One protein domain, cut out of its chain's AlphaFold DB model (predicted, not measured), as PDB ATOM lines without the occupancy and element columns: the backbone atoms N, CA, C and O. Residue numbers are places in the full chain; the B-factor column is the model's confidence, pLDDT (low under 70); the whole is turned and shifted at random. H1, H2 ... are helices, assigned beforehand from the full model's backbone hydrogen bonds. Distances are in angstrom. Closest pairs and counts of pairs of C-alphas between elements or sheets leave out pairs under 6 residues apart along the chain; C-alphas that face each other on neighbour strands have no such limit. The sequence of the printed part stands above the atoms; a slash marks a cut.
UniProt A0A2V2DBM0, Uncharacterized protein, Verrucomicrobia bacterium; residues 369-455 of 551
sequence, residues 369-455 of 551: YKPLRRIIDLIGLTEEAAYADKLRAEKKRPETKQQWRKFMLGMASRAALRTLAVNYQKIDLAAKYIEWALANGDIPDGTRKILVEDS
ATOM      1  N   TYR A 369       0.100  15.701 -27.445       97.12
ATOM      2  CA  TYR A 369       1.170  15.631 -26.440       97.12
ATOM      3  C   TYR A 369       0.674  15.972 -25.032       97.12
ATOM      4  O   TYR A 369       1.165  15.433 -24.036       97.12
ATOM      5  N   LYS A 370      -0.326  16.854 -24.940       96.94
ATOM      6  CA  LYS A 370      -0.879  17.388 -23.688       96.94
ATOM      7  C   LYS A 370      -1.191  16.322 -22.611       96.94
ATOM      8  O   LYS A 370      -0.823  16.565 -21.456       96.94
ATOM      9  N   PRO A 371      -1.777  15.142 -22.915       97.88
ATOM     10  CA  PRO A 371      -2.001  14.117 -21.904       97.88
ATOM     11  C   PRO A 371      -0.696  13.498 -21.387       97.88
ATOM     12  O   PRO A 371      -0.554  13.296 -20.180       97.88
ATOM     13  N   LEU A 372       0.293  13.254 -22.261       96.81
ATOM     14  CA  LEU A 372       1.603  12.739 -21.841       96.81
ATOM     15  C   LEU A 372       2.351  13.762 -20.994       96.81
ATOM     16  O   LEU A 372       2.884  13.402 -19.946       96.81
ATOM     17  N   ARG A 373       2.318  15.043 -21.386       95.81
ATOM     18  CA  ARG A 373       2.910  16.132 -20.604       95.81
ATOM     19  C   ARG A 373       2.371  16.161 -19.178       95.81
ATOM     20  O   ARG A 373       3.151  16.318 -18.238       95.81
ATOM     21  N   ARG A 374       1.060  15.949 -19.013       96.19
ATOM     22  CA  ARG A 374       0.418  15.876 -17.698       96.19
ATOM     23  C   ARG A 374       0.900  14.669 -16.887       96.19
ATOM     24  O   ARG A 374       1.175  14.822 -15.702       96.19
ATOM     25  N   ILE A 375       1.058  13.493 -17.500       96.12
ATOM     26  CA  ILE A 375       1.610  12.303 -16.819       96.12
ATOM     27  C   ILE A 375       3.089  12.527 -16.432       96.12
ATOM     28  O   ILE A 375       3.510  12.117 -15.351       96.12
ATOM     29  N   ILE A 376       3.865  13.231 -17.263       92.88
ATOM     30  CA  ILE A 376       5.266  13.601 -17.001       92.88
ATOM     31  C   ILE A 376       5.401  14.520 -15.771       92.88
ATOM     32  O   ILE A 376       6.309  14.304 -14.963       92.88
ATOM     33  N   ASP A 377       4.490  15.486 -15.564       91.44
ATOM     34  CA  ASP A 377       4.476  16.326 -14.346       91.44
ATOM     35  C   ASP A 377       4.399  15.489 -13.066       91.44
ATOM     36  O   ASP A 377       5.019  15.827 -12.057       91.44
ATOM     37  N   LEU A 378       3.647  14.386 -13.095       91.44
ATOM     38  CA  LEU A 378       3.430  13.536 -11.927       91.44
ATOM     39  C   LEU A 378       4.695  12.761 -11.511       91.44
ATOM     40  O   LEU A 378       4.846  12.428 -10.333       91.44
ATOM     41  N   ILE A 379       5.649  12.534 -12.423       87.81
ATOM     42  CA  ILE A 379       6.981  12.008 -12.061       87.81
ATOM     43  C   ILE A 379       7.779  13.045 -11.242       87.81
ATOM     44  O   ILE A 379       8.615  12.673 -10.422       87.81
ATOM     45  N   GLY A 380       7.466  14.340 -11.373       85.38
ATOM     46  CA  GLY A 380       8.116  15.420 -10.627       85.38
ATOM     47  C   GLY A 380       7.910  15.372  -9.106       85.38
ATOM     48  O   GLY A 380       8.650  16.033  -8.383       85.38
ATOM     49  N   LEU A 381       6.960  14.569  -8.605       89.81
ATOM     50  CA  LEU A 381       6.701  14.355  -7.171       89.81
ATOM     51  C   LEU A 381       7.732  13.403  -6.527       89.81
ATOM     52  O   LEU A 381       7.395  12.357  -5.963       89.81
ATOM     53  N   THR A 382       9.016  13.744  -6.643       88.06
ATOM     54  CA  THR A 382      10.132  12.879  -6.231       88.06
ATOM     55  C   THR A 382      10.204  12.670  -4.717       88.06
ATOM     56  O   THR A 382      10.553  11.574  -4.273       88.06
ATOM     57  N   GLU A 383       9.817  13.661  -3.908       91.44
ATOM     58  CA  GLU A 383       9.739  13.506  -2.451       91.44
ATOM     59  C   GLU A 383       8.592  12.588  -2.013       91.44
ATOM     60  O   GLU A 383       8.749  11.779  -1.097       91.44
ATOM     61  N   GLU A 384       7.421  12.721  -2.640       94.75
ATOM     62  CA  GLU A 384       6.266  11.849  -2.422       94.75
ATOM     63  C   GLU A 384       6.643  10.406  -2.776       94.75
ATOM     64  O   GLU A 384       6.376   9.490  -1.995       94.75
ATOM     65  N   ALA A 385       7.308  10.205  -3.921       92.12
ATOM     66  CA  ALA A 385       7.785   8.901  -4.373       92.12
ATOM     67  C   ALA A 385       8.784   8.287  -3.378       92.12
ATOM     68  O   ALA A 385       8.562   7.172  -2.903       92.12
ATOM     69  N   ALA A 386       9.818   9.033  -2.974       92.50
ATOM     70  CA  ALA A 386      10.797   8.581  -1.982       92.50
ATOM     71  C   ALA A 386      10.149   8.247  -0.622       92.50
ATOM     72  O   ALA A 386      10.513   7.261   0.023       92.50
ATOM     73  N   TYR A 387       9.149   9.026  -0.198       96.12
ATOM     74  CA  TYR A 387       8.365   8.746   1.006       96.12
ATOM     75  C   TYR A 387       7.549   7.447   0.886       96.12
ATOM     76  O   TYR A 387       7.530   6.635   1.817       96.12
ATOM     77  N   ALA A 388       6.901   7.221  -0.262       95.38
ATOM     78  CA  ALA A 388       6.129   6.010  -0.522       95.38
ATOM     79  C   ALA A 388       7.010   4.751  -0.567       95.38
ATOM     80  O   ALA A 388       6.666   3.736   0.045       95.38
ATOM     81  N   ASP A 389       8.169   4.830  -1.223       93.62
ATOM     82  CA  ASP A 389       9.127   3.726  -1.300       93.62
ATOM     83  C   ASP A 389       9.716   3.390   0.073       93.62
ATOM     84  O   ASP A 389       9.768   2.213   0.442       93.62
ATOM     85  N   LYS A 390      10.059   4.405   0.882       96.56
ATOM     86  CA  LYS A 390      10.512   4.216   2.268       96.56
ATOM     87  C   LYS A 390       9.477   3.461   3.106       96.56
ATOM     88  O   LYS A 390       9.819   2.462   3.739       96.56
ATOM     89  N   LEU A 391       8.208   3.883   3.087       95.88
ATOM     90  CA  LEU A 391       7.152   3.185   3.833       95.88
ATOM     91  C   LEU A 391       6.946   1.743   3.345       95.88
ATOM     92  O   LEU A 391       6.750   0.849   4.170       95.88
ATOM     93  N   ARG A 392       7.041   1.488   2.032       94.25
ATOM     94  CA  ARG A 392       6.962   0.127   1.475       94.25
ATOM     95  C   ARG A 392       8.134  -0.754   1.907       94.25
ATOM     96  O   ARG A 392       7.895  -1.900   2.283       94.25
ATOM     97  N   ALA A 393       9.361  -0.235   1.880       95.00
ATOM     98  CA  ALA A 393      10.558  -0.954   2.317       95.00
ATOM     99  C   ALA A 393      10.501  -1.289   3.819       95.00
ATOM    100  O   ALA A 393      10.747  -2.428   4.213       95.00
ATOM    101  N   GLU A 394      10.071  -0.333   4.646       96.00
ATOM    102  CA  GLU A 394       9.867  -0.517   6.090       96.00
ATOM    103  C   GLU A 394       8.594  -1.322   6.437       96.00
ATOM    104  O   GLU A 394       8.346  -1.596   7.610       96.00
ATOM    105  N   LYS A 395       7.773  -1.697   5.441       95.00
ATOM    106  CA  LYS A 395       6.451  -2.345   5.590       95.00
ATOM    107  C   LYS A 395       5.480  -1.582   6.510       95.00
ATOM    108  O   LYS A 395       4.560  -2.172   7.080       95.00
ATOM    109  N   LYS A 396       5.662  -0.267   6.641       94.19
ATOM    110  CA  LYS A 396       4.827   0.621   7.462       94.19
ATOM    111  C   LYS A 396       3.647   1.167   6.664       94.19
ATOM    112  O   LYS A 396       3.654   1.200   5.434       94.19
ATOM    113  N   ARG A 397       2.619   1.620   7.382       92.25
ATOM    114  CA  ARG A 397       1.475   2.343   6.813       92.25
ATOM    115  C   ARG A 397       1.542   3.819   7.210       92.25
ATOM    116  O   ARG A 397       2.080   4.112   8.273       92.25
ATOM    117  N   PRO A 398       0.984   4.733   6.401       94.62
ATOM    118  CA  PRO A 398       0.803   6.117   6.817       94.62
ATOM    119  C   PRO A 398      -0.137   6.200   8.033       94.62
ATOM    120  O   PRO A 398      -1.168   5.525   8.078       94.62
ATOM    121  N   GLU A 399       0.206   7.038   9.006       93.62
ATOM    122  CA  GLU A 399      -0.519   7.184  10.276       93.62
ATOM    123  C   GLU A 399      -1.523   8.346  10.226       93.62
ATOM    124  O   GLU A 399      -2.617   8.259  10.781       93.62
ATOM    125  N   THR A 400      -1.188   9.431   9.517       95.25
ATOM    126  CA  THR A 400      -2.029  10.639   9.421       95.25
ATOM    127  C   THR A 400      -2.633  10.829   8.028       95.25
ATOM    128  O   THR A 400      -2.115  10.332   7.028       95.25
ATOM    129  N   LYS A 401      -3.713  11.618   7.919       92.00
ATOM    130  CA  LYS A 401      -4.338  11.957   6.623       92.00
ATOM    131  C   LYS A 401      -3.357  12.624   5.643       92.00
ATOM    132  O   LYS A 401      -3.418  12.365   4.444       92.00
ATOM    133  N   GLN A 402      -2.446  13.465   6.141       94.12
ATOM    134  CA  GLN A 402      -1.429  14.126   5.314       94.12
ATOM    135  C   GLN A 402      -0.366  13.132   4.829       94.12
ATOM    136  O   GLN A 402       0.005  13.158   3.657       94.12
ATOM    137  N   GLN A 403       0.066  12.216   5.697       95.06
ATOM    138  CA  GLN A 403       0.954  11.120   5.319       95.06
ATOM    139  C   GLN A 403       0.294  10.195   4.282       95.06
ATOM    140  O   GLN A 403       0.939   9.828   3.304       95.06
ATOM    141  N   TRP A 404      -1.001   9.882   4.426       94.81
ATOM    142  CA  TRP A 404      -1.773   9.153   3.409       94.81
ATOM    143  C   TRP A 404      -1.806   9.894   2.067       94.81
ATOM    144  O   TRP A 404      -1.563   9.268   1.038       94.81
ATOM    145  N   ARG A 405      -2.025  11.221   2.058       94.56
ATOM    146  CA  ARG A 405      -1.936  12.043   0.833       94.56
ATOM    147  C   ARG A 405      -0.547  11.941   0.188       94.56
ATOM    148  O   ARG A 405      -0.479  11.622  -0.995       94.56
ATOM    149  N   LYS A 406       0.543  12.143   0.947       95.38
ATOM    150  CA  LYS A 406       1.925  12.065   0.420       95.38
ATOM    151  C   LYS A 406       2.262  10.659  -0.101       95.38
ATOM    152  O   LYS A 406       2.799  10.530  -1.194       95.38
ATOM    153  N   PHE A 407       1.870   9.607   0.623       96.06
ATOM    154  CA  PHE A 407       2.057   8.212   0.207       96.06
ATOM    155  C   PHE A 407       1.339   7.884  -1.108       96.06
ATOM    156  O   PHE A 407       1.948   7.339  -2.025       96.06
ATOM    157  N   MET A 408       0.053   8.227  -1.221       95.06
ATOM    158  CA  MET A 408      -0.738   7.901  -2.410       95.06
ATOM    159  C   MET A 408      -0.277   8.672  -3.650       95.06
ATOM    160  O   MET A 408      -0.204   8.089  -4.730       95.06
ATOM    161  N   LEU A 409       0.105   9.946  -3.502       95.12
ATOM    162  CA  LEU A 409       0.704  10.720  -4.593       95.12
ATOM    163  C   LEU A 409       2.060  10.142  -5.028       95.12
ATOM    164  O   LEU A 409       2.337  10.070  -6.222       95.12
ATOM    165  N   GLY A 410       2.864   9.628  -4.092       95.06
ATOM    166  CA  GLY A 410       4.120   8.940  -4.405       95.06
ATOM    167  C   GLY A 410       3.911   7.626  -5.156       95.06
ATOM    168  O   GLY A 410       4.593   7.344  -6.140       95.06
ATOM    169  N   MET A 411       2.901   6.852  -4.753       94.44
ATOM    170  CA  MET A 411       2.472   5.656  -5.483       94.44
ATOM    171  C   MET A 411       1.972   5.993  -6.895       94.44
ATOM    172  O   MET A 411       2.275   5.256  -7.834       94.44
ATOM    173  N   ALA A 412       1.259   7.110  -7.066       94.56
ATOM    174  CA  ALA A 412       0.820   7.591  -8.373       94.56
ATOM    175  C   ALA A 412       1.998   8.059  -9.250       94.56
ATOM    176  O   ALA A 412       2.043   7.720 -10.429       94.56
ATOM    177  N   SER A 413       2.998   8.730  -8.669       93.69
ATOM    178  CA  SER A 413       4.259   9.092  -9.335       93.69
ATOM    179  C   SER A 413       5.015   7.863  -9.860       93.69
ATOM    180  O   SER A 413       5.377   7.790 -11.036       93.69
ATOM    181  N   ARG A 414       5.148   6.814  -9.035       90.38
ATOM    182  CA  ARG A 414       5.732   5.530  -9.461       90.38
ATOM    183  C   ARG A 414       4.884   4.805 -10.514       90.38
ATOM    184  O   ARG A 414       5.445   4.154 -11.397       90.38
ATOM    185  N   ALA A 415       3.557   4.924 -10.465       92.50
ATOM    186  CA  ALA A 415       2.673   4.390 -11.502       92.50
ATOM    187  C   ALA A 415       2.830   5.138 -12.840       92.50
ATOM    188  O   ALA A 415       2.912   4.484 -13.879       92.50
ATOM    189  N   ALA A 416       2.943   6.473 -12.807       94.50
ATOM    190  CA  ALA A 416       3.185   7.334 -13.965       94.50
ATOM    191  C   ALA A 416       4.490   6.963 -14.688       94.50
ATOM    192  O   ALA A 416       4.469   6.684 -15.886       94.50
ATOM    193  N   LEU A 417       5.596   6.841 -13.942       90.69
ATOM    194  CA  LEU A 417       6.885   6.379 -14.470       90.69
ATOM    195  C   LEU A 417       6.763   5.005 -15.149       90.69
ATOM    196  O   LEU A 417       7.166   4.832 -16.298       90.69
ATOM    197  N   ARG A 418       6.146   4.029 -14.466       90.31
ATOM    198  CA  ARG A 418       5.989   2.666 -14.994       90.31
ATOM    199  C   ARG A 418       5.144   2.621 -16.268       90.31
ATOM    200  O   ARG A 418       5.476   1.869 -17.182       90.31
ATOM    201  N   THR A 419       4.042   3.368 -16.330       93.88
ATOM    202  CA  THR A 419       3.170   3.356 -17.516       93.88
ATOM    203  C   THR A 419       3.801   4.099 -18.694       93.88
ATOM    204  O   THR A 419       3.686   3.629 -19.825       93.88
ATOM    205  N   LEU A 420       4.552   5.180 -18.450       92.69
ATOM    206  CA  LEU A 420       5.341   5.845 -19.491       92.69
ATOM    207  C   LEU A 420       6.408   4.902 -20.059       92.69
ATOM    208  O   LEU A 420       6.427   4.704 -21.267       92.69
ATOM    209  N   ALA A 421       7.191   4.214 -19.221       88.38
ATOM    210  CA  ALA A 421       8.183   3.238 -19.686       88.38
ATOM    211  C   ALA A 421       7.563   2.090 -20.517       88.38
ATOM    212  O   ALA A 421       8.107   1.691 -21.547       88.38
ATOM    213  N   VAL A 422       6.392   1.577 -20.114       89.31
ATOM    214  CA  VAL A 422       5.693   0.507 -20.852       89.31
ATOM    215  C   VAL A 422       5.135   0.978 -22.198       89.31
ATOM    216  O   VAL A 422       5.089   0.175 -23.130       89.31
ATOM    217  N   ASN A 423       4.683   2.230 -22.310       92.62
ATOM    218  CA  ASN A 423       4.135   2.767 -23.559       92.62
ATOM    219  C   ASN A 423       5.219   3.343 -24.484       92.62
ATOM    220  O   ASN A 423       5.081   3.195 -25.693       92.62
ATOM    221  N   TYR A 424       6.325   3.865 -23.943       90.94
ATOM    222  CA  TYR A 424       7.539   4.228 -24.691       90.94
ATOM    223  C   TYR A 424       8.011   3.061 -25.578       90.94
ATOM    224  O   TYR A 424       8.256   3.228 -26.764       90.94
ATOM    225  N   GLN A 425       8.015   1.835 -25.047       89.25
ATOM    226  CA  GLN A 425       8.392   0.628 -25.801       89.25
ATOM    227  C   GLN A 425       7.341   0.134 -26.816       89.25
ATOM    228  O   GLN A 425       7.593  -0.844 -27.518       89.25
ATOM    229  N   LYS A 426       6.127   0.702 -26.836       91.31
ATOM    230  CA  LYS A 426       4.966   0.130 -27.553       91.31
ATOM    231  C   LYS A 426       4.276   1.086 -28.512       91.31
ATOM    232  O   LYS A 426       3.461   0.628 -29.306       91.31
ATOM    233  N   ILE A 427       4.544   2.383 -28.397       94.62
ATOM    234  CA  ILE A 427       3.846   3.436 -29.123       94.62
ATOM    235  C   ILE A 427       4.885   4.451 -29.589       94.62
ATOM    236  O   ILE A 427       5.358   5.274 -28.806       94.62
ATOM    237  N   ASP A 428       5.205   4.400 -30.880       93.56
ATOM    238  CA  ASP A 428       6.213   5.238 -31.537       93.56
ATOM    239  C   ASP A 428       6.003   6.742 -31.275       93.56
ATOM    240  O   ASP A 428       6.925   7.437 -30.848       93.56
ATOM    241  N   LEU A 429       4.769   7.239 -31.419       95.19
ATOM    242  CA  LEU A 429       4.464   8.651 -31.166       95.19
ATOM    243  C   LEU A 429       4.688   9.050 -29.696       95.19
ATOM    244  O   LEU A 429       5.192  10.138 -29.425       95.19
ATOM    245  N   ALA A 430       4.370   8.166 -28.745       95.31
ATOM    246  CA  ALA A 430       4.617   8.430 -27.328       95.31
ATOM    247  C   ALA A 430       6.120   8.430 -27.004       95.31
ATOM    248  O   ALA A 430       6.562   9.245 -26.196       95.31
ATOM    249  N   ALA A 431       6.905   7.562 -27.652       93.50
ATOM    250  CA  ALA A 431       8.360   7.554 -27.529       93.50
ATOM    251  C   ALA A 431       8.972   8.873 -28.014       93.50
ATOM    252  O   ALA A 431       9.660   9.553 -27.250       93.50
ATOM    253  N   LYS A 432       8.606   9.294 -29.232       94.62
ATOM    254  CA  LYS A 432       9.028  10.566 -29.837       94.62
ATOM    255  C   LYS A 432       8.677  11.762 -28.946       94.62
ATOM    256  O   LYS A 432       9.525  12.609 -28.685       94.62
ATOM    257  N   TYR A 433       7.463  11.810 -28.407       95.56
ATOM    258  CA  TYR A 433       7.044  12.859 -27.473       95.56
ATOM    259  C   TYR A 433       7.877  12.914 -26.184       95.56
ATOM    260  O   TYR A 433       8.216  14.001 -25.718       95.56
ATOM    261  N   ILE A 434       8.235  11.761 -25.611       92.31
ATOM    262  CA  ILE A 434       9.083  11.692 -24.411       92.31
ATOM    263  C   ILE A 434      10.516  12.150 -24.735       92.31
ATOM    264  O   ILE A 434      11.099  12.925 -23.975       92.31
ATOM    265  N   GLU A 435      11.066  11.736 -25.878       91.44
ATOM    266  CA  GLU A 435      12.393  12.144 -26.367       91.44
ATOM    267  C   GLU A 435      12.476  13.645 -26.658       91.44
ATOM    268  O   GLU A 435      13.425  14.311 -26.239       91.44
ATOM    269  N   TRP A 436      11.458  14.208 -27.313       93.88
ATOM    270  CA  TRP A 436      11.364  15.645 -27.554       93.88
ATOM    271  C   TRP A 436      11.280  16.430 -26.240       93.88
ATOM    272  O   TRP A 436      11.978  17.435 -26.086       93.88
ATOM    273  N   ALA A 437      10.486  15.956 -25.273       92.06
ATOM    274  CA  ALA A 437      10.358  16.589 -23.962       92.06
ATOM    275  C   ALA A 437      11.694  16.592 -23.199       92.06
ATOM    276  O   ALA A 437      12.091  17.618 -22.643       92.06
ATOM    277  N   LEU A 438      12.421  15.468 -23.225       87.94
ATOM    278  CA  LEU A 438      13.775  15.336 -22.676       87.94
ATOM    279  C   LEU A 438      14.751  16.329 -23.324       87.94
ATOM    280  O   LEU A 438      15.445  17.054 -22.610       87.94
ATOM    281  N   ALA A 439      14.781  16.388 -24.660       88.50
ATOM    282  CA  ALA A 439      15.707  17.230 -25.420       88.50
ATOM    283  C   ALA A 439      15.451  18.736 -25.242       88.50
ATOM    284  O   ALA A 439      16.399  19.515 -25.153       88.50
ATOM    285  N   ASN A 440      14.183  19.150 -25.147       89.62
ATOM    286  CA  ASN A 440      13.794  20.558 -24.995       89.62
ATOM    287  C   ASN A 440      13.668  20.998 -23.526       89.62
ATOM    288  O   ASN A 440      13.385  22.163 -23.248       89.62
ATOM    289  N   GLY A 441      13.882  20.085 -22.574       87.00
ATOM    290  CA  GLY A 441      13.768  20.368 -21.146       87.00
ATOM    291  C   GLY A 441      12.336  20.590 -20.652       87.00
ATOM    292  O   GLY A 441      12.165  21.117 -19.557       87.00
ATOM    293  N   ASP A 442      11.322  20.154 -21.404       86.75
ATOM    294  CA  ASP A 442       9.899  20.211 -21.034       86.75
ATOM    295  C   ASP A 442       9.511  19.071 -20.065       86.75
ATOM    296  O   ASP A 442       8.491  18.394 -20.196       86.75
ATOM    297  N   ILE A 443      10.381  18.837 -19.082       83.94
ATOM    298  CA  ILE A 443      10.252  17.834 -18.027       83.94
ATOM    299  C   ILE A 443      10.727  18.431 -16.691       83.94
ATOM    300  O   ILE A 443      11.684  19.209 -16.686       83.94
ATOM    301  N   PRO A 444      10.135  18.055 -15.544       75.75
ATOM    302  CA  PRO A 444      10.646  18.471 -14.237       75.75
ATOM    303  C   PRO A 444      12.097  18.013 -14.002       75.75
ATOM    304  O   PRO A 444      12.468  16.898 -14.376       75.75
ATOM    305  N   ASP A 445      12.911  18.812 -13.305       68.75
ATOM    306  CA  ASP A 445      14.322  18.475 -13.030       68.75
ATOM    307  C   ASP A 445      14.491  17.150 -12.267       68.75
ATOM    308  O   ASP A 445      15.418  16.380 -12.530       68.75
ATOM    309  N   GLY A 446      13.563  16.848 -11.351       63.59
ATOM    310  CA  GLY A 446      13.508  15.560 -10.653       63.59
ATOM    311  C   GLY A 446      13.213  14.380 -11.586       63.59
ATOM    312  O   GLY A 446      13.783  13.304 -11.414       63.59
ATOM    313  N   THR A 447      12.391  14.601 -12.616       63.88
ATOM    314  CA  THR A 447      12.061  13.613 -13.654       63.88
ATOM    315  C   THR A 447      13.252  13.346 -14.572       63.88
ATOM    316  O   THR A 447      13.483  12.196 -14.934       63.88
ATOM    317  N   ARG A 448      14.045  14.376 -14.914       60.75
ATOM    318  CA  ARG A 448      15.223  14.230 -15.788       60.75
ATOM    319  C   ARG A 448      16.248  13.250 -15.226       60.75
ATOM    320  O   ARG A 448      16.740  12.415 -15.974       60.75
ATOM    321  N   LYS A 449      16.540  13.327 -13.924       60.22
ATOM    322  CA  LYS A 449      17.479  12.404 -13.264       60.22
ATOM    323  C   LYS A 449      16.995  10.961 -13.366       60.22
ATOM    324  O   LYS A 449      17.716  10.122 -13.884       60.22
ATOM    325  N   ILE A 450      15.739  10.712 -12.990       63.03
ATOM    326  CA  ILE A 450      15.129   9.375 -13.029       63.03
ATOM    327  C   ILE A 450      15.112   8.812 -14.457       63.03
ATOM    328  O   ILE A 450      15.555   7.691 -14.669       63.03
ATOM    329  N   LEU A 451      14.633   9.583 -15.441       62.72
ATOM    330  CA  LEU A 451      14.521   9.098 -16.820       62.72
ATOM    331  C   LEU A 451      15.877   8.840 -17.483       62.72
ATOM    332  O   LEU A 451      15.942   7.948 -18.315       62.72
ATOM    333  N   VAL A 452      16.935   9.579 -17.127       59.91
ATOM    334  CA  VAL A 452      18.290   9.375 -17.676       59.91
ATOM    335  C   VAL A 452      19.041   8.252 -16.948       59.91
ATOM    336  O   VAL A 452      19.760   7.488 -17.591       59.91
ATOM    337  N   GLU A 453      18.865   8.117 -15.629       53.41
ATOM    338  CA  GLU A 453      19.507   7.069 -14.821       53.41
ATOM    339  C   GLU A 453      18.894   5.678 -15.088       53.41
ATOM    340  O   GLU A 453      19.647   4.727 -15.290       53.41
ATOM    341  N   ASP A 454      17.561   5.557 -15.197       49.28
ATOM    342  CA  ASP A 454      16.881   4.285 -15.522       49.28
ATOM    343  C   ASP A 454      16.956   3.909 -17.024       49.28
ATOM    344  O   ASP A 454      16.653   2.769 -17.382       49.28
ATOM    345  N   SER A 455      17.348   4.830 -17.921       40.66
ATOM    346  CA  SER A 455      17.524   4.540 -19.361       40.66
ATOM    347  C   SER A 455      18.944   4.128 -19.754       40.66
ATOM    348  O   SER A 455      19.179   3.764 -20.909       40.66
TER     349      SER A 455
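AT A GLANCE: This is residues 369 to 455 of the 551 residues of an uncharacterized protein of Verrucomicrobia bacterium (UniProt A0A2V2DBM0). The long helix H3 runs most of the length of an elongated body; H2 and H1 cross it, H4 turns off at a corner from its last residues, and H5 lies by the last residue of H1. The printed part has 87 residues with five named helices, H1 to H5 along the chain, and no named strand: all helix, compact, radius of gyration of the C-alphas 13.9 A, spans 42 by 22 by 21 A.

HOW THE PARTS SIT: H3, residues 401 to 424, touches H2, residues 382 to 393, with residues 406 to 414 alone, about perpendicular at 80 degrees; closest C-alphas Ala 385 and Gly 410, 3.7 A. With 412 to 420 alone it touches H1, residues 370 to 379, at a steep tilt of 54 degrees, opposite ways; closest C-alphas Ile 379 and Ser 413, 4.8 A. H4, residues 428 to 440, touches H3 only at the corner; closest C-alphas Tyr 424 and Ala 431, 4.4 A. H5, residues 445 to 453, and H1 only just touch, only at their ends, with 3 pairs of C-alphas within 8 A; closest Ile 379 and Thr 447, 5.6 A. Every O i to N i+4 pair is within hydrogen-bond range in H2, H3 and H4; 4 of 6 are in H1, 3 of 5 in H5.

IN THESE COORDINATES: From first to last C-alpha H3 measures 34.4 A and H4 18.3 A. H1 begins at C-alpha 370 (-0.879, 17.388, -23.688); H5 ends at C-alpha 453 (19.507, 7.069, -14.821).

THE WHOLE: The C-alphas farthest apart, Glu 399 and Asp 428, are 42.4 A apart. The printed part has no cut and no long link; residues 445 to 455 are under pLDDT 70.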